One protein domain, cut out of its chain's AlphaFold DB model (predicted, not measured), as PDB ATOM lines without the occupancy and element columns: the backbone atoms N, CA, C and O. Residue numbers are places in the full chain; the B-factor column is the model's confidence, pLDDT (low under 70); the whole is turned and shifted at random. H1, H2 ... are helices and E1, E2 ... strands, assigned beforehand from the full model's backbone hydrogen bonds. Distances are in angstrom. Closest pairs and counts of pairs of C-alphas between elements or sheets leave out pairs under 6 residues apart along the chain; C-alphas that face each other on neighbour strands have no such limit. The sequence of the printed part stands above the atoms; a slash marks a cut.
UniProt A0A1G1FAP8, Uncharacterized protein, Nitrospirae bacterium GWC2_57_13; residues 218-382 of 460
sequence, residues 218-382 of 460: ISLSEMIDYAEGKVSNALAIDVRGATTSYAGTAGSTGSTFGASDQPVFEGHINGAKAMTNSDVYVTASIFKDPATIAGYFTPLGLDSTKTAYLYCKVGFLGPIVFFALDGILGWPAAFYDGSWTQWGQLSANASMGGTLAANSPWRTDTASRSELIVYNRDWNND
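What this domain is: This is residues 218 to 382 of the 460 residues of an uncharacterized protein of Nitrospirae bacterium GWC2_57_13 (UniProt A0A1G1FAP8). Look for a small, three-stranded parallel sheet, E1 E3 E4, with H4 along one face, H1 across the other, and H2 and H3 packed on H4 toward one end of the domain. Toward the other end, the two-stranded antiparallel ribbon E2 E5 is joined by two long stretches with no named element, and short H6 follows E5. The printed part has 165 residues with six named helices and five named strands, in the order H1 E1 E2 H2 H3 E3 H4 E4 H5 E5 H6; the class is mixed, with under half of the residues in named elements. The whole is compact, with a radius of gyration of the C-alphas of 15.8 A and spans of 48 by 36 by 23 A.

Where its parts are: Find C-alpha 220 at (211.744, 166.934, 122.911); from there H1 runs to residue 227, 10.5 A. Next come E1, residues 234 to 238, E2, residues 265 to 269, and H2, residues 277 to 280. H3 spans residues 290 to 300, 16.4 A, and E3 residues 307 to 311, 12.8 A. H4 begins at C-alpha 318, (197.230, 164.051, 119.059), and reaches residue 329, 15.6 A on. E4, residues 333 to 335, H5, residues 339 to 343, and E5, residues 370 to 375, follow. H6, residues 377 to 380, ends at C-alpha 380, (196.023, 177.868, 142.965).

How they stand to each other: Start at the inner strand E3: it is parallel to E1, with N 237 and O 309 2.8 A apart, and to E4, with N 334 and O 308 2.8 A apart, both within hydrogen-bond range. E3, H4 and E4 form a strand-helix-strand unit, two parallel neighbour strands with a helix between, and its crossover is right-handed. H4 lies over E3 and E4, at a height over the sheet of 9.2 A. H1 is on the opposite face, at a height of 9.9 A, and runs across the strands. H4 touches H2, the closest C-alphas being those of Asn 277 and Val 321, 6.2 A apart. With residues 324 to 329 alone it touches H3 at a steep tilt of 60 degrees, Pro 290 and Leu 329 having the closest C-alphas, 6.1 A apart. H5 only grazes the sheet, with residues 339 to 340. E2 and E5 are antiparallel, with N 266 and O 374 2.7 A apart. In H1, H4 and H5 every O i to N i+4 pair is within hydrogen-bond range; H3 has 3 of 7, beside 6 of 8 O i to N i+3 pairs, and H2 and H6 are too short for an O i to N i+4 pair.

The domain as a whole: The C-alphas of Ala 284 and Asn 359, the two farthest apart, are 48.9 A apart. The printed part has no cut; its long links are E1 to E2 and H5 to E5, each of 26 residues. The mean pLDDT of the printed part is 90.8, and residues 257 to 261 and 378 to 382 are under 70.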
ATOM      1  N   ILE A 218     208.239 162.975 117.120       97.75
ATOM      2  CA  ILE A 218     209.054 164.164 117.357       97.75
ATOM      3  C   ILE A 218     209.542 164.083 118.788       97.75
ATOM      4  O   ILE A 218     208.727 164.012 119.707       97.75
ATOM      5  N   SER A 219     210.852 164.107 118.968       96.12
ATOM      6  CA  SER A 219     211.469 164.141 120.285       96.12
ATOM      7  C   SER A 219     211.414 165.539 120.911       96.12
ATOM      8  O   SER A 219     211.201 166.546 120.224       96.12
ATOM      9  N   LEU A 220     211.660 165.638 122.221       95.00
ATOM     10  CA  LEU A 220     211.744 166.934 122.911       95.00
ATOM     11  C   LEU A 220     212.762 167.877 122.248       95.00
ATOM     12  O   LEU A 220     212.495 169.069 122.084       95.00
ATOM     13  N   SER A 221     213.926 167.351 121.855       94.50
ATOM     14  CA  SER A 221     214.978 168.142 121.203       94.50
ATOM     15  C   SER A 221     214.529 168.720 119.855       94.50
ATOM     16  O   SER A 221     214.705 169.911 119.600       94.50
ATOM     17  N   GLU A 222     213.867 167.914 119.027       97.19
ATOM     18  CA  GLU A 222     213.341 168.336 117.728       97.19
ATOM     19  C   GLU A 222     212.197 169.341 117.879       97.19
ATOM     20  O   GLU A 222     212.077 170.274 117.080       97.19
ATOM     21  N   MET A 223     211.377 169.198 118.925       98.25
ATOM     22  CA  MET A 223     210.321 170.162 119.220       98.25
ATOM     23  C   MET A 223     210.886 171.505 119.707       98.25
ATOM     24  O   MET A 223     210.371 172.563 119.335       98.25
ATOM     25  N   ILE A 224     211.971 171.487 120.489       97.75
ATOM     26  CA  ILE A 224     212.730 172.692 120.856       97.75
ATOM     27  C   ILE A 224     213.307 173.359 119.603       97.75
ATOM     28  O   ILE A 224     213.151 174.568 119.431       97.75
ATOM     29  N   ASP A 225     213.921 172.587 118.706       97.62
ATOM     30  CA  ASP A 225     214.472 173.100 117.452       97.62
ATOM     31  C   ASP A 225     213.390 173.713 116.553       97.62
ATOM     32  O   ASP A 225     213.609 174.772 115.955       97.62
ATOM     33  N   TYR A 226     212.204 173.099 116.495       98.44
ATOM     34  CA  TYR A 226     211.039 173.690 115.839       98.44
ATOM     35  C   TYR A 226     210.682 175.044 116.459       98.44
ATOM     36  O   TYR A 226     210.582 176.039 115.740       98.44
ATOM     37  N   ALA A 227     210.522 175.096 117.784       98.50
ATOM     38  CA  ALA A 227     210.075 176.296 118.483       98.50
ATOM     39  C   ALA A 227     211.069 177.462 118.329       98.50
ATOM     40  O   ALA A 227     210.659 178.611 118.174       98.50
ATOM     41  N   GLU A 228     212.369 177.153 118.283       97.94
ATOM     42  CA  GLU A 228     213.459 178.105 118.040       97.94
ATOM     43  C   GLU A 228     213.620 178.505 116.559       97.94
ATOM     44  O   GLU A 228     214.529 179.262 116.215       97.94
ATOM     45  N   GLY A 229     212.751 178.016 115.667       97.62
ATOM     46  CA  GLY A 229     212.736 178.383 114.252       97.62
ATOM     47  C   GLY A 229     213.817 177.707 113.406       97.62
ATOM     48  O   GLY A 229     214.124 178.187 112.314       97.62
ATOM     49  N   LYS A 230     214.403 176.599 113.878       97.31
ATOM     50  CA  LYS A 230     215.414 175.827 113.131       97.31
ATOM     51  C   LYS A 230     214.796 174.847 112.129       97.31
ATOM     52  O   LYS A 230     215.505 174.325 111.271       97.31
ATOM     53  N   VAL A 231     213.483 174.619 112.205       96.31
ATOM     54  CA  VAL A 231     212.728 173.739 111.301       96.31
ATOM     55  C   VAL A 231     211.861 174.581 110.365       96.31
ATOM     56  O   VAL A 231     211.000 175.332 110.814       96.31
ATOM     57  N   SER A 232     212.061 174.454 109.049       89.38
ATOM     58  CA  SER A 232     211.399 175.308 108.046       89.38
ATOM     59  C   SER A 232     210.261 174.641 107.260       89.38
ATOM     60  O   SER A 232     209.487 175.349 106.620       89.38
ATOM     61  N   ASN A 233     210.150 173.303 107.273       94.44
ATOM     62  CA  ASN A 233     209.121 172.546 106.532       94.44
ATOM     63  C   ASN A 233     208.169 171.753 107.445       94.44
ATOM     64  O   ASN A 233     207.756 170.634 107.131       94.44
ATOM     65  N   ALA A 234     207.837 172.335 108.593       97.56
ATOM     66  CA  ALA A 234     206.874 171.777 109.528       97.56
ATOM     67  C   ALA A 234     205.938 172.866 110.058       97.56
ATOM     68  O   ALA A 234     206.259 174.053 110.006       97.56
ATOM     69  N   LEU A 235     204.780 172.454 110.569       98.38
ATOM     70  CA  LEU A 235     203.889 173.315 111.338       98.38
ATOM     71  C   LEU A 235     203.390 172.560 112.565       98.38
ATOM     72  O   LEU A 235     202.758 171.512 112.433       98.38
ATOM     73  N   ALA A 236     203.637 173.115 113.746       98.50
ATOM     74  CA  ALA A 236     203.114 172.564 114.980       98.50
ATOM     75  C   ALA A 236     201.618 172.842 115.119       98.50
ATOM     76  O   ALA A 236     201.173 173.981 114.955       98.50
ATOM     77  N   ILE A 237     200.855 171.804 115.456       98.38
ATOM     78  CA  ILE A 237     199.419 171.889 115.712       98.38
ATOM     79  C   ILE A 237     199.142 171.445 117.147       98.38
ATOM     80  O   ILE A 237     199.329 170.280 117.505       98.38
ATOM     81  N   ASP A 238     198.648 172.383 117.947       98.31
ATOM     82  CA  ASP A 238     198.131 172.142 119.286       98.31
ATOM     83  C   ASP A 238     196.685 171.659 119.197       98.31
ATOM     84  O   ASP A 238     195.779 172.430 118.861       98.31
ATOM     85  N   VAL A 239     196.452 170.384 119.504       96.75
ATOM     86  CA  VAL A 239     195.115 169.788 119.364       96.75
ATOM     87  C   VAL A 239     194.220 169.977 120.602       96.75
ATOM     88  O   VAL A 239     193.136 169.381 120.685       96.75
ATOM     89  N   ARG A 240     194.669 170.775 121.590       95.06
ATOM     90  CA  ARG A 240     193.899 171.125 122.802       95.06
ATOM     91  C   ARG A 240     192.798 172.161 122.532       95.06
ATOM     92  O   ARG A 240     191.948 172.366 123.392       95.06
ATOM     93  N   GLY A 241     192.776 172.771 121.344       92.44
ATOM     94  CA  GLY A 241     191.831 173.827 120.974       92.44
ATOM     95  C   GLY A 241     192.287 175.227 121.403       92.44
ATOM     96  O   GLY A 241     193.162 175.391 122.248       92.44
ATOM     97  N   ALA A 242     191.699 176.261 120.794       92.06
ATOM     98  CA  ALA A 242     192.228 177.630 120.843       92.06
ATOM     99  C   ALA A 242     191.898 178.433 122.116       92.06
ATOM    100  O   ALA A 242     192.533 179.453 122.366       92.06
ATOM    101  N   THR A 243     190.880 178.043 122.888       89.50
ATOM    102  CA  THR A 243     190.205 178.968 123.819       89.50
ATOM    103  C   THR A 243     190.672 178.902 125.269       89.50
ATOM    104  O   THR A 243     190.491 179.881 125.985       89.50
ATOM    105  N   THR A 244     191.246 177.784 125.721       90.50
ATOM    106  CA  THR A 244     191.615 177.578 127.135       90.50
ATOM    107  C   THR A 244     193.114 177.347 127.299       90.50
ATOM    108  O   THR A 244     193.840 178.284 127.634       90.50
ATOM    109  N   SER A 245     193.588 176.129 127.023       92.38
ATOM    110  CA  SER A 245     194.983 175.733 127.241       92.38
ATOM    111  C   SER A 245     195.943 176.430 126.292       92.38
ATOM    112  O   SER A 245     196.917 177.024 126.743       92.38
ATOM    113  N   TYR A 246     195.620 176.467 124.996       96.06
ATOM    114  CA  TYR A 246     196.403 177.225 124.019       96.06
ATOM    115  C   TYR A 246     196.460 178.724 124.356       96.06
ATOM    116  O   TYR A 246     197.496 179.362 124.191       96.06
ATOM    117  N   ALA A 247     195.370 179.286 124.889       95.31
ATOM    118  CA  ALA A 247     195.284 180.692 125.278       95.31
ATOM    119  C   ALA A 247     196.029 181.033 126.588       95.31
ATOM    120  O   ALA A 247     195.948 182.172 127.044       95.31
ATOM    121  N   GLY A 248     196.727 180.075 127.210       93.06
ATOM    122  CA  GLY A 248     197.478 180.308 128.447       93.06
ATOM    123  C   GLY A 248     196.590 180.512 129.674       93.06
ATOM    124  O   GLY A 248     196.975 181.203 130.612       93.06
ATOM    125  N   THR A 249     195.382 179.940 129.695       93.12
ATOM    126  CA  THR A 249     194.540 180.002 130.900       93.12
ATOM    127  C   THR A 249     195.190 179.183 132.011       93.12
ATOM    128  O   THR A 249     195.405 177.983 131.838       93.12
ATOM    129  N   ALA A 250     195.480 179.803 133.154       88.25
ATOM    130  CA  ALA A 250     196.108 179.122 134.281       88.25
ATOM    131  C   ALA A 250     195.284 177.910 134.757       88.25
ATOM    132  O   ALA A 250     194.055 177.952 134.814       88.25
ATOM    133  N   GLY A 251     195.970 176.816 135.070       84.56
ATOM    134  CA  GLY A 251     195.410 175.550 135.541       84.56
ATOM    135  C   GLY A 251     194.643 174.759 134.480       84.56
ATOM    136  O   GLY A 251     194.066 173.722 134.799       84.56
ATOM    137  N   SER A 252     194.597 175.234 133.234       88.81
ATOM    138  CA  SER A 252     193.710 174.667 132.215       88.81
ATOM    139  C   SER A 252     194.190 173.346 131.630       88.81
ATOM    140  O   SER A 252     193.355 172.566 131.175       88.81
ATOM    141  N   THR A 253     195.497 173.067 131.626       87.44
ATOM    142  CA  THR A 253     195.970 171.740 131.229       87.44
ATOM    143  C   THR A 253     195.715 170.755 132.368       87.44
ATOM    144  O   THR A 253     195.086 169.717 132.148       87.44
ATOM    145  N   GLY A 254     196.143 171.099 133.588       80.56
ATOM    146  CA  GLY A 254     196.035 170.245 134.776       80.56
ATOM    147  C   GLY A 254     196.771 168.903 134.642       80.56
ATOM    148  O   GLY A 254     197.370 168.603 133.613       80.56
ATOM    149  N   SER A 255     196.679 168.068 135.670       74.75
ATOM    150  CA  SER A 255     197.229 166.708 135.688       74.75
ATOM    151  C   SER A 255     196.252 165.696 135.069       74.75
ATOM    152  O   SER A 255     195.038 165.924 135.056       74.75
ATOM    153  N   THR A 256     196.757 164.602 134.497       73.19
ATOM    154  CA  THR A 256     195.968 163.400 134.160       73.19
ATOM    155  C   THR A 256     196.392 162.204 135.014       73.19
ATOM    156  O   THR A 256     195.535 161.425 135.429       73.19
ATOM    157  N   PHE A 257     197.692 162.060 135.284       65.88
ATOM    158  CA  PHE A 257     198.296 160.892 135.937       65.88
ATOM    159  C   PHE A 257     198.910 161.197 137.314       65.88
ATOM    160  O   PHE A 257     199.679 160.394 137.833       65.88
ATOM    161  N   GLY A 258     198.542 162.321 137.928       63.97
ATOM    162  CA  GLY A 258     199.031 162.761 139.235       63.97
ATOM    163  C   GLY A 258     200.083 163.871 139.152       63.97
ATOM    164  O   GLY A 258     200.317 164.474 138.110       63.97
ATOM    165  N   ALA A 259     200.738 164.171 140.273       64.25
ATOM    166  CA  ALA A 259     201.679 165.293 140.348       64.25
ATOM    167  C   ALA A 259     202.825 165.210 139.313       64.25
ATOM    168  O   ALA A 259     203.338 166.241 138.881       64.25
ATOM    169  N   SER A 260     203.176 163.998 138.869       59.88
ATOM    170  CA  SER A 260     204.234 163.727 137.889       59.88
ATOM    171  C   SER A 260     203.980 164.294 136.489       59.88
ATOM    172  O   SER A 260     204.944 164.464 135.753       59.88
ATOM    173  N   ASP A 261     202.738 164.623 136.113       69.94
ATOM    174  CA  ASP A 261     202.406 165.225 134.808       69.94
ATOM    175  C   ASP A 261     201.794 166.630 134.918       69.94
ATOM    176  O   ASP A 261     201.283 167.173 133.939       69.94
ATOM    177  N   GLN A 262     201.849 167.245 136.101       81.31
ATOM    178  CA  GLN A 262     201.331 168.592 136.308       81.31
ATOM    179  C   GLN A 262     202.271 169.634 135.669       81.31
ATOM    180  O   GLN A 262     203.429 169.737 136.084       81.31
ATOM    181  N   PRO A 263     201.797 170.465 134.721       88.50
ATOM    182  CA  PRO A 263     202.620 171.524 134.153       88.50
ATOM    183  C   PRO A 263     202.839 172.663 135.157       88.50
ATOM    184  O   PRO A 263     201.930 173.059 135.899       88.50
ATOM    185  N   VAL A 264     204.045 173.229 135.132       89.25
ATOM    186  CA  VAL A 264     204.442 174.420 135.899       89.25
ATOM    187  C   VAL A 264     203.835 175.683 135.281       89.25
ATOM    188  O   VAL A 264     203.431 176.602 136.001       89.25
ATOM    189  N   PHE A 265     203.725 175.725 133.953       93.69
ATOM    190  CA  PHE A 265     203.140 176.844 133.217       93.69
ATOM    191  C   PHE A 265     202.247 176.398 132.049       93.69
ATOM    192  O   PHE A 265     202.336 175.286 131.529       93.69
ATOM    193  N   GLU A 266     201.365 177.304 131.653       95.12
ATOM    194  CA  GLU A 266     200.415 177.206 130.551       95.12
ATOM    195  C   GLU A 266     200.850 178.112 129.400       95.12
ATOM    196  O   GLU A 266     201.757 178.933 129.546       95.12
ATOM    197  N   GLY A 267     200.204 177.939 128.251       96.94
ATOM    198  CA  GLY A 267     200.547 178.602 127.000       96.94
ATOM    199  C   GLY A 267     200.553 177.600 125.856       96.94
ATOM    200  O   GLY A 267     199.879 176.566 125.906       96.94
ATOM    201  N   HIS A 268     201.339 177.888 124.826       98.56
ATOM    202  CA  HIS A 268     201.562 176.977 123.707       98.56
ATOM    203  C   HIS A 268     202.986 177.095 123.161       98.56
ATOM    204  O   HIS A 268     203.731 178.010 123.513       98.56
ATOM    205  N   ILE A 269     203.378 176.138 122.319       98.69
ATOM    206  CA  ILE A 269     204.707 176.117 121.704       98.69
ATOM    207  C   ILE A 269     204.790 177.247 120.675       98.69
ATOM    208  O   ILE A 269     203.856 177.451 119.900       98.69
ATOM    209  N   ASN A 270     205.901 177.978 120.666       98.50
ATOM    210  CA  ASN A 270     206.116 179.133 119.800       98.50
ATOM    211  C   ASN A 270     205.893 178.774 118.322       98.50
ATOM    212  O   ASN A 270     206.411 177.778 117.815       98.50
ATOM    213  N   GLY A 271     205.073 179.571 117.637       97.06
ATOM    214  CA  GLY A 271     204.681 179.359 116.245       97.06
ATOM    215  C   GLY A 271     203.625 178.270 116.012       97.06
ATOM    216  O   GLY A 271     203.213 178.082 114.862       97.06
ATOM    217  N   ALA A 272     203.159 177.554 117.042       98.25
ATOM    218  CA  ALA A 272     202.119 176.537 116.893       98.25
ATOM    219  C   ALA A 272     200.745 177.146 116.571       98.25
ATOM    220  O   ALA A 272     200.419 178.266 116.974       98.25
ATOM    221  N   LYS A 273     199.901 176.389 115.865       98.00
ATOM    222  CA  LYS A 273     198.500 176.740 115.587       98.00
ATOM    223  C   LYS A 273     197.553 175.842 116.362       98.00
ATOM    224  O   LYS A 273     197.803 174.652 116.505       98.00
ATOM    225  N   ALA A 274     196.447 176.405 116.829       96.62
ATOM    226  CA  ALA A 274     195.432 175.645 117.539       96.62
ATOM    227  C   ALA A 274     194.436 174.980 116.583       96.62
ATOM    228  O   ALA A 274     193.973 175.588 115.618       96.62
ATOM    229  N   MET A 275     194.043 173.759 116.926       94.69
ATOM    230  CA  MET A 275     192.914 173.033 116.352       94.69
ATOM    231  C   MET A 275     192.211 172.270 117.474       94.69
ATOM    232  O   MET A 275     192.860 171.811 118.411       94.69
ATOM    233  N   THR A 276     190.895 172.086 117.398       92.94
ATOM    234  CA  THR A 276     190.225 171.167 118.323       92.94
ATOM    235  C   THR A 276     190.262 169.770 117.719       92.94
ATOM    236  O   THR A 276     189.781 169.563 116.611       92.94
ATOM    237  N   ASN A 277     190.807 168.784 118.437       91.44
ATOM    238  CA  ASN A 277     190.871 167.397 117.951       91.44
ATOM    239  C   ASN A 277     189.510 166.850 117.473       91.44
ATOM    240  O   ASN A 277     189.473 166.051 116.544       91.44
ATOM    241  N   SER A 278     188.398 167.311 118.052       90.94
ATOM    242  CA  SER A 278     187.056 166.889 117.656       90.94
ATOM    243  C   SER A 278     186.559 167.464 116.332       90.94
ATOM    244  O   SER A 278     185.529 167.023 115.830       90.94
ATOM    245  N   ASP A 279     187.269 168.428 115.744       91.50
ATOM    246  CA  ASP A 279     186.851 169.064 114.494       91.50
ATOM    247  C   ASP A 279     186.874 168.089 113.306       91.50
ATOM    248  O   ASP A 279     186.163 168.315 112.325       91.50
ATOM    249  N   VAL A 280     187.611 166.975 113.391       90.75
ATOM    250  CA  VAL A 280     187.749 165.993 112.297       90.75
ATOM    251  C   VAL A 280     186.607 164.969 112.211       90.75
ATOM    252  O   VAL A 280     186.549 164.220 111.237       90.75
ATOM    253  N   TYR A 281     185.670 164.941 113.167       88.88
ATOM    254  CA  TYR A 281     184.510 164.036 113.159       88.88
ATOM    255  C   TYR A 281     183.176 164.763 113.411       88.88
ATOM    256  O   TYR A 281     183.136 165.895 113.892       88.88
ATOM    257  N   VAL A 282     182.062 164.145 113.008       84.19
ATOM    258  CA  VAL A 282     180.690 164.651 113.206       84.19
ATOM    259  C   VAL A 282     180.056 164.112 114.492       84.19
ATOM    260  O   VAL A 282     180.570 163.187 115.125       84.19
ATOM    261  N   THR A 283     178.898 164.663 114.867       71.44
ATOM    262  CA  THR A 283     178.015 164.096 115.898       71.44
ATOM    263  C   THR A 283     177.713 162.630 115.558       71.44
ATOM    264  O   THR A 283     177.277 162.360 114.444       71.44
ATOM    265  N   ALA A 284     177.945 161.715 116.510       70.88
ATOM    266  CA  ALA A 284     178.044 160.245 116.374       70.88
ATOM    267  C   ALA A 284     179.461 159.669 116.169       70.88
ATOM    268  O   ALA A 284     179.604 158.455 116.038       70.88
ATOM    269  N   SER A 285     180.501 160.508 116.225       82.44
ATOM    270  CA  SER A 285     181.908 160.083 116.162       82.44
ATOM    271  C   SER A 285     182.213 159.320 114.873       82.44
ATOM    272  O   SER A 285     182.808 158.251 114.896       82.44
ATOM    273  N   ILE A 286     181.793 159.880 113.744       88.88
ATOM    274  CA  ILE A 286     182.132 159.410 112.395       88.88
ATOM    275  C   ILE A 286     183.078 160.445 111.795       88.88
ATOM    276  O   ILE A 286     182.823 161.646 111.935       88.88
ATOM    277  N   PHE A 287     184.174 160.021 111.170       93.25
ATOM    278  CA  PHE A 287     185.094 160.965 110.538       93.25
ATOM    279  C   PHE A 287     184.399 161.746 109.419       93.25
ATOM    280  O   PHE A 287     183.553 161.237 108.685       93.25
ATOM    281  N   LYS A 288     184.756 163.023 109.292       95.06
ATOM    282  CA  LYS A 288     184.324 163.842 108.158       95.06
ATOM    283  C   LYS A 288     184.990 163.347 106.877       95.06
ATOM    284  O   LYS A 288     186.008 162.657 106.911       95.06
ATOM    285  N   ASP A 289     184.427 163.714 105.731       94.69
ATOM    286  CA  ASP A 289     185.038 163.372 104.453       94.69
ATOM    287  C   ASP A 289     186.426 164.040 104.296       94.69
ATOM    288  O   ASP A 289     186.684 165.091 104.899       94.69
ATOM    289  N   PRO A 290     187.324 163.468 103.471       95.44
ATOM    290  CA  PRO A 290     188.686 163.974 103.311       95.44
ATOM    291  C   PRO A 290     188.776 165.459 102.927       95.44
ATOM    292  O   PRO A 290     189.659 166.163 103.416       95.44
ATOM    293  N   ALA A 291     187.871 165.964 102.081       96.31
ATOM    294  CA  ALA A 291     187.916 167.361 101.653       96.31
ATOM    295  C   ALA A 291     187.556 168.301 102.811       96.31
ATOM    296  O   ALA A 291     188.224 169.316 103.015       96.31
ATOM    297  N   THR A 292     186.556 167.932 103.615       96.62
ATOM    298  CA  THR A 292     186.193 168.677 104.825       96.62
ATOM    299  C   THR A 292     187.317 168.646 105.865       96.62
ATOM    300  O   THR A 292     187.638 169.692 106.427       96.62
ATOM    301  N   ILE A 293     187.960 167.492 106.094       96.50
ATOM    302  CA  ILE A 293     189.118 167.387 107.002       96.50
ATOM    303  C   ILE A 293     190.251 168.317 106.535       96.50
ATOM    304  O   ILE A 293     190.733 169.133 107.318       96.50
ATOM    305  N   ALA A 294     190.637 168.262 105.255       96.69
ATOM    306  CA  ALA A 294     191.673 169.133 104.689       96.69
ATOM    307  C   ALA A 294     191.329 170.634 104.811       96.69
ATOM    308  O   ALA A 294     192.211 171.476 105.027       96.69
ATOM    309  N   GLY A 295     190.037 170.973 104.727       96.12
ATOM    310  CA  GLY A 295     189.521 172.331 104.889       96.12
ATOM    311  C   GLY A 295     189.774 172.949 106.268       96.12
ATOM    312  O   GLY A 295     189.848 174.171 106.366       96.12
ATOM    313  N   TYR A 296     189.974 172.143 107.318       94.50
ATOM    314  CA  TYR A 296     190.339 172.653 108.645       94.50
ATOM    315  C   TYR A 296     191.819 173.030 108.767       94.50
ATOM    316  O   TYR A 296     192.164 173.932 109.527       94.50
ATOM    317  N   PHE A 297     192.698 172.363 108.019       95.25
ATOM    318  CA  PHE A 297     194.147 172.574 108.094       95.25
ATOM    319  C   PHE A 297     194.644 173.662 107.143       95.25
ATOM    320  O   PHE A 297     195.571 174.402 107.474       95.25
ATOM    321  N   THR A 298     193.994 173.807 105.985       92.81
ATOM    322  CA  THR A 298     194.396 174.777 104.953       92.81
ATOM    323  C   THR A 298     194.478 176.219 105.493       92.81
ATOM    324  O   THR A 298     195.497 176.873 105.264       92.81
ATOM    325  N   PRO A 299     193.501 176.734 106.275       94.88
ATOM    326  CA  PRO A 299     193.584 178.077 106.860       94.88
ATOM    327  C   PRO A 299     194.696 178.238 107.904       94.88
ATOM    328  O   PRO A 299     195.136 179.358 108.158       94.88
ATOM    329  N   LEU A 300     195.165 177.137 108.505       95.12
ATOM    330  CA  LEU A 300     196.301 177.136 109.430       95.12
ATOM    331  C   LEU A 300     197.645 177.201 108.683       95.12
ATOM    332  O   LEU A 300     198.678 177.440 109.304       95.12
ATOM    333  N   GLY A 301     197.634 177.023 107.357       94.62
ATOM    334  CA  GLY A 301     198.826 176.995 106.513       94.62
ATOM    335  C   GLY A 301     199.487 175.618 106.412       94.62
ATOM    336  O   GLY A 301     200.680 175.559 106.091       94.62
ATOM    337  N   LEU A 302     198.735 174.546 106.697       96.62
ATOM    338  CA  LEU A 302     199.153 173.150 106.560       96.62
ATOM    339  C   LEU A 302     198.499 172.505 105.328       96.62
ATOM    340  O   LEU A 302     197.287 172.601 105.134       96.62
ATOM    341  N   ASP A 303     199.318 171.818 104.535       95.44
ATOM    342  CA  ASP A 303     198.935 171.012 103.377       95.44
ATOM    343  C   ASP A 303     199.840 169.767 103.274       95.44
ATOM    344  O   ASP A 303     200.650 169.505 104.165       95.44
ATOM    345  N   SER A 304     199.734 169.000 102.185       96.38
ATOM    346  CA  SER A 304     200.526 167.781 101.971       96.38
ATOM    347  C   SER A 304     202.036 168.001 101.788       96.38
ATOM    348  O   SER A 304     202.775 167.020 101.719       96.38
ATOM    349  N   THR A 305     202.511 169.244 101.675       96.31
ATOM    350  CA  THR A 305     203.932 169.567 101.452       96.31
ATOM    351  C   THR A 305     204.704 169.828 102.744       96.31
ATOM    352  O   THR A 305     205.937 169.771 102.743       96.31
ATOM    353  N   LYS A 306     203.992 170.070 103.851       96.81
ATOM    354  CA  LYS A 306     204.560 170.349 105.174       96.81
ATOM    355  C   LYS A 306     204.244 169.223 106.144       96.81
ATOM    356  O   LYS A 306     203.154 168.659 106.115       96.81
ATOM    357  N   THR A 307     205.168 168.955 107.059       98.31
ATOM    358  CA  THR A 307     204.932 167.973 108.122       98.31
ATOM    359  C   THR A 307     204.191 168.616 109.285       98.31
ATOM    360  O   THR A 307     204.648 169.608 109.850       98.31
ATOM    361  N   ALA A 308     203.045 168.060 109.663       98.56
ATOM    362  CA  ALA A 308     202.358 168.488 110.876       98.56
ATOM    363  C   ALA A 308     203.083 167.945 112.113       98.56
ATOM    364  O   ALA A 308     203.242 166.733 112.227       98.56
ATOM    365  N   TYR A 309     203.495 168.815 113.038       98.62
ATOM    366  CA  TYR A 309     204.047 168.421 114.341       98.62
ATOM    367  C   TYR A 309     202.930 168.499 115.375       98.62
ATOM    368  O   TYR A 309     202.564 169.565 115.865       98.62
ATOM    369  N   LEU A 310     202.303 167.365 115.641       98.62
ATOM    370  CA  LEU A 310     201.130 167.309 116.499       98.62
ATOM    371  C   LEU A 310     201.559 167.241 117.967       98.62
ATOM    372  O   LEU A 310     202.512 166.546 118.304       98.62
ATOM    373  N   TYR A 311     200.817 167.907 118.847       98.38
ATOM    374  CA  TYR A 311     200.923 167.703 120.291       98.38
ATOM    375  C   TYR A 311     199.589 167.991 120.983       98.38
ATOM    376  O   TYR A 311     198.682 168.601 120.412       98.38
ATOM    377  N   CYS A 312     199.438 167.507 122.214       96.31
ATOM    378  CA  CYS A 312     198.219 167.695 122.994       96.31
ATOM    379  C   CYS A 312     198.537 167.982 124.467       96.31
ATOM    380  O   CYS A 312     199.487 168.695 124.771       96.31
ATOM    381  N   LYS A 313     197.742 167.429 125.388       94.00
ATOM    382  CA  LYS A 313     198.018 167.439 126.825       94.00
ATOM    383  C   LYS A 313     199.065 166.375 127.204       94.00
ATOM    384  O   LYS A 313     200.175 166.753 127.541       94.00
ATOM    385  N   VAL A 314     198.718 165.087 127.083       89.06
ATOM    386  CA  VAL A 314     199.481 163.911 127.577       89.06
ATOM    387  C   VAL A 314     199.573 162.790 126.527       89.06
ATOM    388  O   VAL A 314     199.158 161.663 126.767       89.06
ATOM    389  N   GLY A 315     199.935 163.075 125.278       90.69
ATOM    390  CA  GLY A 315     200.189 161.987 124.319       90.69
ATOM    391  C   GLY A 315     198.977 161.228 123.722       90.69
ATOM    392  O   GLY A 315     199.157 160.458 122.781       90.69
ATOM    393  N   PHE A 316     197.738 161.422 124.198       91.56
ATOM    394  CA  PHE A 316     196.586 160.601 123.758       91.56
ATOM    395  C   PHE A 316     195.673 161.226 122.697       91.56
ATOM    396  O   PHE A 316     195.099 160.496 121.892       91.56
ATOM    397  N   LEU A 317     195.524 162.554 122.653       94.50
ATOM    398  CA  LEU A 317     194.579 163.201 121.723       94.50
ATOM    399  C   LEU A 317     195.198 163.527 120.358       94.50
ATOM    400  O   LEU A 317     194.497 163.498 119.349       94.50
ATOM    401  N   GLY A 318     196.505 163.803 120.310       96.38
ATOM    402  CA  GLY A 318     197.230 164.051 119.059       96.38
ATOM    403  C   GLY A 318     197.105 162.924 118.021       96.38
ATOM    404  O   GLY A 318     196.881 163.236 116.851       96.38
ATOM    405  N   PRO A 319     197.124 161.631 118.413       97.69
ATOM    406  CA  PRO A 319     196.916 160.519 117.497       97.69
ATOM    407  C   PRO A 319     195.612 160.576 116.688       97.69
ATOM    408  O   PRO A 319     195.596 160.083 115.565       97.69
ATOM    409  N   ILE A 320     194.539 161.200 117.195       97.62
ATOM    410  CA  ILE A 320     193.293 161.392 116.422       97.62
ATOM    411  C   ILE A 320     193.586 162.194 115.148       97.62
ATOM    412  O   ILE A 320     193.209 161.810 114.040       97.62
ATOM    413  N   VAL A 321     194.296 163.309 115.315       98.00
ATOM    414  CA  VAL A 321     194.669 164.216 114.227       98.00
ATOM    415  C   VAL A 321     195.762 163.585 113.362       98.00
ATOM    416  O   VAL A 321     195.716 163.712 112.141       98.00
ATOM    417  N   PHE A 322     196.679 162.816 113.959       98.56
ATOM    418  CA  PHE A 322     197.673 162.030 113.222       98.56
ATOM    419  C   PHE A 322     196.997 161.063 112.253       98.56
ATOM    420  O   PHE A 322     197.348 161.016 111.078       98.56
ATOM    421  N   PHE A 323     195.995 160.318 112.723       98.62
ATOM    422  CA  PHE A 323     195.261 159.379 111.887       98.62
ATOM    423  C   PHE A 323     194.479 160.092 110.774       98.62
ATOM    424  O   PHE A 323     194.472 159.618 109.638       98.62
ATOM    425  N   ALA A 324     193.885 161.257 111.054       98.31
ATOM    426  CA  ALA A 324     193.247 162.065 110.018       98.31
ATOM    427  C   ALA A 324     194.245 162.475 108.916       98.31
ATOM    428  O   ALA A 324     193.939 162.358 107.730       98.31
ATOM    429  N   LEU A 325     195.461 162.886 109.283       98.31
ATOM    430  CA  LEU A 325     196.492 163.287 108.326       98.31
ATOM    431  C   LEU A 325     197.131 162.088 107.600       98.31
ATOM    432  O   LEU A 325     197.032 162.015 106.378       98.31
ATOM    433  N   ASP A 326     197.729 161.119 108.304       98.44
ATOM    434  CA  ASP A 326     198.431 159.975 107.683       98.44
ATOM    435  C   ASP A 326     197.458 158.949 107.085       98.44
ATOM    436  O   ASP A 326     197.648 158.472 105.959       98.44
ATOM    437  N   GLY A 327     196.424 158.590 107.846       97.69
ATOM    438  CA  GLY A 327     195.513 157.491 107.544       97.69
ATOM    439  C   GLY A 327     194.407 157.845 106.553       97.69
ATOM    440  O   GLY A 327     194.036 156.986 105.752       97.69
ATOM    441  N   ILE A 328     193.900 159.083 106.578       97.94
ATOM    442  CA  ILE A 328     192.798 159.531 105.707       97.94
ATOM    443  C   ILE A 328     193.309 160.389 104.547       97.94
ATOM    444  O   ILE A 328     193.023 160.069 103.395       97.94
ATOM    445  N   LEU A 329     194.060 161.460 104.828       97.75
ATOM    446  CA  LEU A 329     194.532 162.382 103.784       97.75
ATOM    447  C   LEU A 329     195.815 161.916 103.085       97.75
ATOM    448  O   LEU A 329     196.090 162.331 101.960       97.75
ATOM    449  N   GLY A 330     196.618 161.083 103.752       97.19
ATOM    450  CA  GLY A 330     197.957 160.720 103.293       97.19
ATOM    451  C   GLY A 330     198.970 161.866 103.385       97.19
ATOM    452  O   GLY A 330     199.945 161.865 102.637       97.19
ATOM    453  N   TRP A 331     198.737 162.846 104.258       97.88
ATOM    454  CA  TRP A 331     199.633 163.982 104.477       97.88
ATOM    455  C   TRP A 331     200.736 163.636 105.489       97.88
ATOM    456  O   TRP A 331     200.509 162.794 106.364       97.88
ATOM    457  N   PRO A 332     201.921 164.273 105.408       97.88
ATOM    458  CA  PRO A 332     202.993 164.049 106.370       97.88
ATOM    459  C   PRO A 332     202.608 164.569 107.762       97.88
ATOM    460  O   PRO A 332     202.217 165.726 107.930       97.88
ATOM    461  N   ALA A 333     202.745 163.718 108.772       98.38
ATOM    462  CA  ALA A 333     202.502 164.069 110.163       98.38
ATOM    463  C   ALA A 333     203.473 163.314 111.066       98.38
ATOM    464  O   ALA A 333     203.807 162.160 110.796       98.38
ATOM    465  N   ALA A 334     203.875 163.970 112.145       98.38
ATOM    466  CA  ALA A 334     204.679 163.412 113.213       98.38
ATOM    467  C   ALA A 334     204.134 163.897 114.563       98.38
ATOM    468  O   ALA A 334     203.439 164.918 114.635       98.38
ATOM    469  N   PHE A 335     204.384 163.145 115.629       98.31
ATOM    470  CA  PHE A 335     203.756 163.376 116.922       98.31
ATOM    471  C   PHE A 335     204.780 163.520 118.046       98.31
ATOM    472  O   PHE A 335     205.594 162.629 118.267       98.31
ATOM    473  N   TYR A 336     204.685 164.633 118.770       98.06
ATOM    474  CA  TYR A 336     205.389 164.871 120.025       98.06
ATOM    475  C   TYR A 336     204.526 164.348 121.187       98.06
ATOM    476  O   TYR A 336     203.603 165.022 121.669       98.06
ATOM    477  N   ASP A 337     204.762 163.099 121.595       95.19
ATOM    478  CA  ASP A 337     203.928 162.382 122.566       95.19
ATOM    479  C   ASP A 337     204.153 162.791 124.024       95.19
ATOM    480  O   ASP A 337     203.185 162.730 124.789       95.19
ATOM    481  N   GLY A 338     205.315 163.359 124.363       93.00
ATOM    482  CA  GLY A 338     205.525 164.079 125.627       93.00
ATOM    483  C   GLY A 338     204.571 165.265 125.803       93.00
ATOM    484  O   GLY A 338     204.087 165.542 126.907       93.00
ATOM    485  N   SER A 339     204.176 165.892 124.686       96.81
ATOM    486  CA  SER A 339     203.091 166.875 124.627       96.81
ATOM    487  C   SER A 339     203.263 168.029 125.639       96.81
ATOM    488  O   SER A 339     204.380 168.372 126.037       96.81
ATOM    489  N   TRP A 340     202.178 168.722 126.007       96.69
ATOM    490  CA  TRP A 340     202.273 169.878 126.896       96.69
ATOM    491  C   TRP A 340     202.686 169.522 128.323       96.69
ATOM    492  O   TRP A 340     203.294 170.354 128.982       96.69
ATOM    493  N   THR A 341     202.381 168.328 128.829       90.38
ATOM    494  CA  THR A 341     202.781 167.970 130.197       90.38
ATOM    495  C   THR A 341     204.288 167.829 130.335       90.38
ATOM    496  O   THR A 341     204.830 168.390 131.279       90.38
ATOM    497  N   GLN A 342     204.981 167.213 129.367       91.94
ATOM    498  CA  GLN A 342     206.448 167.222 129.351       91.94
ATOM    499  C   GLN A 342     206.966 168.650 129.135       91.94
ATOM    500  O   GLN A 342     207.795 169.140 129.896       91.94
ATOM    501  N   TRP A 343     206.434 169.363 128.138       96.25
ATOM    502  CA  TRP A 343     206.909 170.704 127.786       96.25
ATOM    503  C   TRP A 343     206.746 171.724 128.920       96.25
ATOM    504  O   TRP A 343     207.690 172.421 129.278       96.25
ATOM    505  N   GLY A 344     205.548 171.815 129.493       94.50
ATOM    506  CA  GLY A 344     205.141 172.805 130.489       94.50
ATOM    507  C   GLY A 344     205.745 172.587 131.877       94.50
ATOM    508  O   GLY A 344     205.559 173.425 132.757       94.50
ATOM    509  N   GLN A 345     206.464 171.483 132.094       89.44
ATOM    510  CA  GLN A 345     207.233 171.224 133.314       89.44
ATOM    511  C   GLN A 345     208.645 171.818 133.272       89.44
ATOM    512  O   GLN A 345     209.225 172.098 134.323       89.44
ATOM    513  N   LEU A 346     209.199 172.054 132.079       90.88
ATOM    514  CA  LEU A 346     210.606 172.414 131.888       90.88
ATOM    515  C   LEU A 346     210.856 173.908 132.124       90.88
ATOM    516  O   LEU A 346     211.192 174.671 131.222       90.88
ATOM    517  N   SER A 347     210.704 174.325 133.376       90.00
ATOM    518  CA  SER A 347     210.869 175.707 133.814       90.00
ATOM    519  C   SER A 347     212.105 175.888 134.688       90.00
ATOM    520  O   SER A 347     212.389 175.060 135.555       90.00
ATOM    521  N   ALA A 348     212.805 177.012 134.513       87.50
ATOM    522  CA  ALA A 348     213.861 177.433 135.438       87.50
ATOM    523  C   ALA A 348     213.374 178.402 136.531       87.50
ATOM    524  O   ALA A 348     214.159 178.893 137.347       87.50
ATOM    525  N   ASN A 349     212.080 178.728 136.549       87.31
ATOM    526  CA  ASN A 349     211.516 179.623 137.546       87.31
ATOM    527  C   ASN A 349     211.266 178.874 138.861       87.31
ATOM    528  O   ASN A 349     210.150 178.439 139.137       87.31
ATOM    529  N   ALA A 350     212.315 178.767 139.680       80.75
ATOM    530  CA  ALA A 350     212.279 178.098 140.980       80.75
ATOM    531  C   ALA A 350     211.256 178.692 141.942       80.75
ATOM    532  O   ALA A 350     210.711 177.972 142.774       80.75
ATOM    533  N   SER A 351     210.956 179.994 141.812       81.12
ATOM    534  CA  SER A 351     209.829 180.542 142.544       81.12
ATOM    535  C   SER A 351     208.588 179.788 142.091       81.12
ATOM    536  O   SER A 351     208.042 179.074 142.898       81.12
ATOM    537  N   MET A 352     208.231 179.749 140.815       82.38
ATOM    538  CA  MET A 352     206.980 179.156 140.330       82.38
ATOM    539  C   MET A 352     206.901 177.618 140.292       82.38
ATOM    540  O   MET A 352     205.956 177.097 139.711       82.38
ATOM    541  N   GLY A 353     207.830 176.897 140.925       77.06
ATOM    542  CA  GLY A 353     207.869 175.426 140.935       77.06
ATOM    543  C   GLY A 353     208.727 174.806 139.828       77.06
ATOM    544  O   GLY A 353     208.723 173.593 139.665       77.06
ATOM    545  N   GLY A 354     209.470 175.617 139.067       81.75
ATOM    546  CA  GLY A 354     210.458 175.124 138.109       81.75
ATOM    547  C   GLY A 354     211.681 174.513 138.798       81.75
ATOM    548  O   GLY A 354     212.125 174.998 139.836       81.75
ATOM    549  N   THR A 355     212.245 173.463 138.209       79.81
ATOM    550  CA  THR A 355     213.362 172.696 138.790       79.81
ATOM    551  C   THR A 355     214.657 172.795 137.984       79.81
ATOM    552  O   THR A 355     215.700 172.332 138.443       79.81
ATOM    553  N   LEU A 356     214.631 173.415 136.798       78.75
ATOM    554  CA  LEU A 356     215.802 173.515 135.928       78.75
ATOM    555  C   LEU A 356     216.729 174.674 136.311       78.75
ATOM    556  O   LEU A 356     216.309 175.708 136.834       78.75
ATOM    557  N   ALA A 357     218.010 174.536 135.967       79.56
ATOM    558  CA  ALA A 357     218.947 175.651 136.010       79.56
ATOM    559  C   ALA A 357     218.559 176.734 134.985       79.56
ATOM    560  O   ALA A 357     218.070 176.438 133.893       79.56
ATOM    561  N   ALA A 358     218.839 178.003 135.300       81.56
ATOM    562  CA  ALA A 358     218.487 179.145 134.445       81.56
ATOM    563  C   ALA A 358     219.051 179.062 133.015       81.56
ATOM    564  O   ALA A 358     218.438 179.591 132.087       81.56
ATOM    565  N   ASN A 359     220.205 178.410 132.856       81.38
ATOM    566  CA  ASN A 359     220.916 178.195 131.598       81.38
ATOM    567  C   ASN A 359     220.706 176.792 131.004       81.38
ATOM    568  O   ASN A 359     221.426 176.439 130.071       81.38
ATOM    569  N   SER A 360     219.779 175.993 131.540       84.12
ATOM    570  CA  SER A 360     219.530 174.649 131.024       84.12
ATOM    571  C   SER A 360     219.071 174.710 129.560       84.12
ATOM    572  O   SER A 360     218.143 175.465 129.248       84.12
ATOM    573  N   PRO A 361     219.652 173.902 128.653       84.31
ATOM    574  CA  PRO A 361     219.226 173.837 127.262       84.31
ATOM    575  C   PRO A 361     217.840 173.203 127.105       84.31
ATOM    576  O   PRO A 361     217.270 173.294 126.022       84.31
ATOM    577  N   TRP A 362     217.273 172.616 128.163       88.50
ATOM    578  CA  TRP A 362     215.937 172.011 128.181       88.50
ATOM    579  C   TRP A 362     214.833 172.978 128.599       88.50
ATOM    580  O   TRP A 362     213.661 172.655 128.480       88.50
ATOM    581  N   ARG A 363     215.189 174.179 129.057       92.25
ATOM    582  CA  ARG A 363     214.248 175.187 129.543       92.25
ATOM    583  C   ARG A 363     213.254 175.627 128.457       92.25
ATOM    584  O   ARG A 363     213.668 176.203 127.456       92.25
ATOM    585  N   THR A 364     211.953 175.441 128.642       97.06
ATOM    586  CA  THR A 364     210.907 175.780 127.653       97.06
ATOM    587  C   THR A 364     210.095 177.029 128.012       97.06
ATOM    588  O   THR A 364     209.427 177.583 127.138       97.06
ATOM    589  N   ASP A 365     210.195 177.549 129.239       96.62
ATOM    590  CA  ASP A 365     209.546 178.791 129.704       96.62
ATOM    591  C   ASP A 365     210.265 180.065 129.199       96.62
ATOM    592  O   ASP A 365     210.486 181.029 129.935       96.62
ATOM    593  N   THR A 366     210.656 180.086 127.925       97.50
ATOM    594  CA  THR A 366     211.323 181.227 127.278       97.50
ATOM    595  C   THR A 366     210.513 181.726 126.089       97.50
ATOM    596  O   THR A 366     209.842 180.947 125.418       97.50
ATOM    597  N   ALA A 367     210.613 183.020 125.777       96.62
ATOM    598  CA  ALA A 367     209.881 183.626 124.661       96.62
ATOM    599  C   ALA A 367     210.293 183.089 123.275       96.62
ATOM    600  O   ALA A 367     209.560 183.269 122.311       96.62
ATOM    601  N   SER A 368     211.459 182.444 123.155       97.19
ATOM    602  CA  SER A 368     211.883 181.776 121.917       97.19
ATOM    603  C   SER A 368     211.290 180.379 121.751       97.19
ATOM    604  O   SER A 368     211.457 179.789 120.693       97.19
ATOM    605  N   ARG A 369     210.656 179.822 122.789       98.31
ATOM    606  CA  ARG A 369     210.157 178.441 122.799       98.31
ATOM    607  C   ARG A 369     208.663 178.360 123.087       98.31
ATOM    608  O   ARG A 369     207.987 177.531 122.491       98.31
ATOM    609  N   SER A 370     208.131 179.238 123.930       98.56
ATOM    610  CA  SER A 370     206.717 179.255 124.299       98.56
ATOM    611  C   SER A 370     206.100 180.639 124.138       98.56
ATOM    612  O   SER A 370     206.728 181.661 124.417       98.56
ATOM    613  N   GLU A 371     204.827 180.652 123.764       98.19
ATOM    614  CA  GLU A 371     203.962 181.827 123.735       98.19
ATOM    615  C   GLU A 371     202.952 181.766 124.891       98.19
ATOM    616  O   GLU A 371     202.547 180.687 125.328       98.19
ATOM    617  N   LEU A 372     202.528 182.939 125.377       95.88
ATOM    618  CA  LEU A 372     201.524 183.088 126.443       95.88
ATOM    619  C   LEU A 372     201.863 182.330 127.740       95.88
ATOM    620  O   LEU A 372     200.997 181.694 128.333       95.88
ATOM    621  N   ILE A 373     203.118 182.422 128.190       95.44
ATOM    622  CA  ILE A 373     203.594 181.768 129.418       95.44
ATOM    623  C   ILE A 373     202.824 182.304 130.632       95.44
ATOM    624  O   ILE A 373     203.005 183.457 131.033       95.44
ATOM    625  N   VAL A 374     202.007 181.446 131.243       93.69
ATOM    626  CA  VAL A 374     201.230 181.748 132.453       93.69
ATOM    627  C   VAL A 374     201.471 180.666 133.495       93.69
ATOM    628  O   VAL A 374     201.172 179.501 133.269       93.69
ATOM    629  N   TYR A 375     202.018 181.023 134.653       90.81
ATOM    630  CA  TYR A 375     202.386 180.035 135.665       90.81
ATOM    631  C   TYR A 375     201.194 179.573 136.508       90.81
ATOM    632  O   TYR A 375     200.404 180.377 137.002       90.81
ATOM    633  N   ASN A 376     201.112 178.264 136.750       84.88
ATOM    634  CA  ASN A 376     199.990 177.645 137.457       84.88
ATOM    635  C   ASN A 376     199.959 177.945 138.956       84.88
ATOM    636  O   ASN A 376     198.893 177.945 139.575       84.88
ATOM    637  N   ARG A 377     201.113 178.238 139.556       72.88
ATOM    638  CA  ARG A 377     201.195 178.503 140.993       72.88
ATOM    639  C   ARG A 377     200.518 179.815 141.410       72.88
ATOM    640  O   ARG A 377     199.996 179.889 142.516       72.88
ATOM    641  N   ASP A 378     200.456 180.807 140.520       62.91
ATOM    642  CA  ASP A 378     199.740 182.068 140.783       62.91
ATOM    643  C   ASP A 378     198.215 181.869 140.842       62.91
ATOM    644  O   ASP A 378     197.504 182.671 141.444       62.91
ATOM    645  N   TRP A 379     197.700 180.788 140.245       53.88
ATOM    646  CA  TRP A 379     196.271 180.478 140.193       53.88
ATOM    647  C   TRP A 379     195.766 179.727 141.423       53.88
ATOM    648  O   TRP A 379     194.681 180.019 141.919       53.88
ATOM    649  N   ASN A 380     196.536 178.763 141.929       54.59
ATOM    650  CA  ASN A 380     196.023 177.868 142.965       54.59
ATOM    651  C   ASN A 380     195.994 178.506 144.365       54.59
ATOM    652  O   ASN A 380     195.331 177.966 145.241       54.59
ATOM    653  N   ASN A 381     196.698 179.631 144.590       49.59
ATOM    654  CA  ASN A 381     196.900 180.284 145.902       49.59
ATOM    655  C   ASN A 381     197.218 179.295 147.045       49.59
ATOM    656  O   ASN A 381     196.951 179.555 148.219       49.59
ATOM    657  N   ASP A 382     197.756 178.138 146.676       46.25
ATOM    658  CA  ASP A 382     197.860 176.970 147.520       46.25
ATOM    659  C   ASP A 382     199.334 176.602 147.612       46.25
ATOM    660  O   ASP A 382     199.927 176.013 146.709       46.25
TER     661      ASP A 382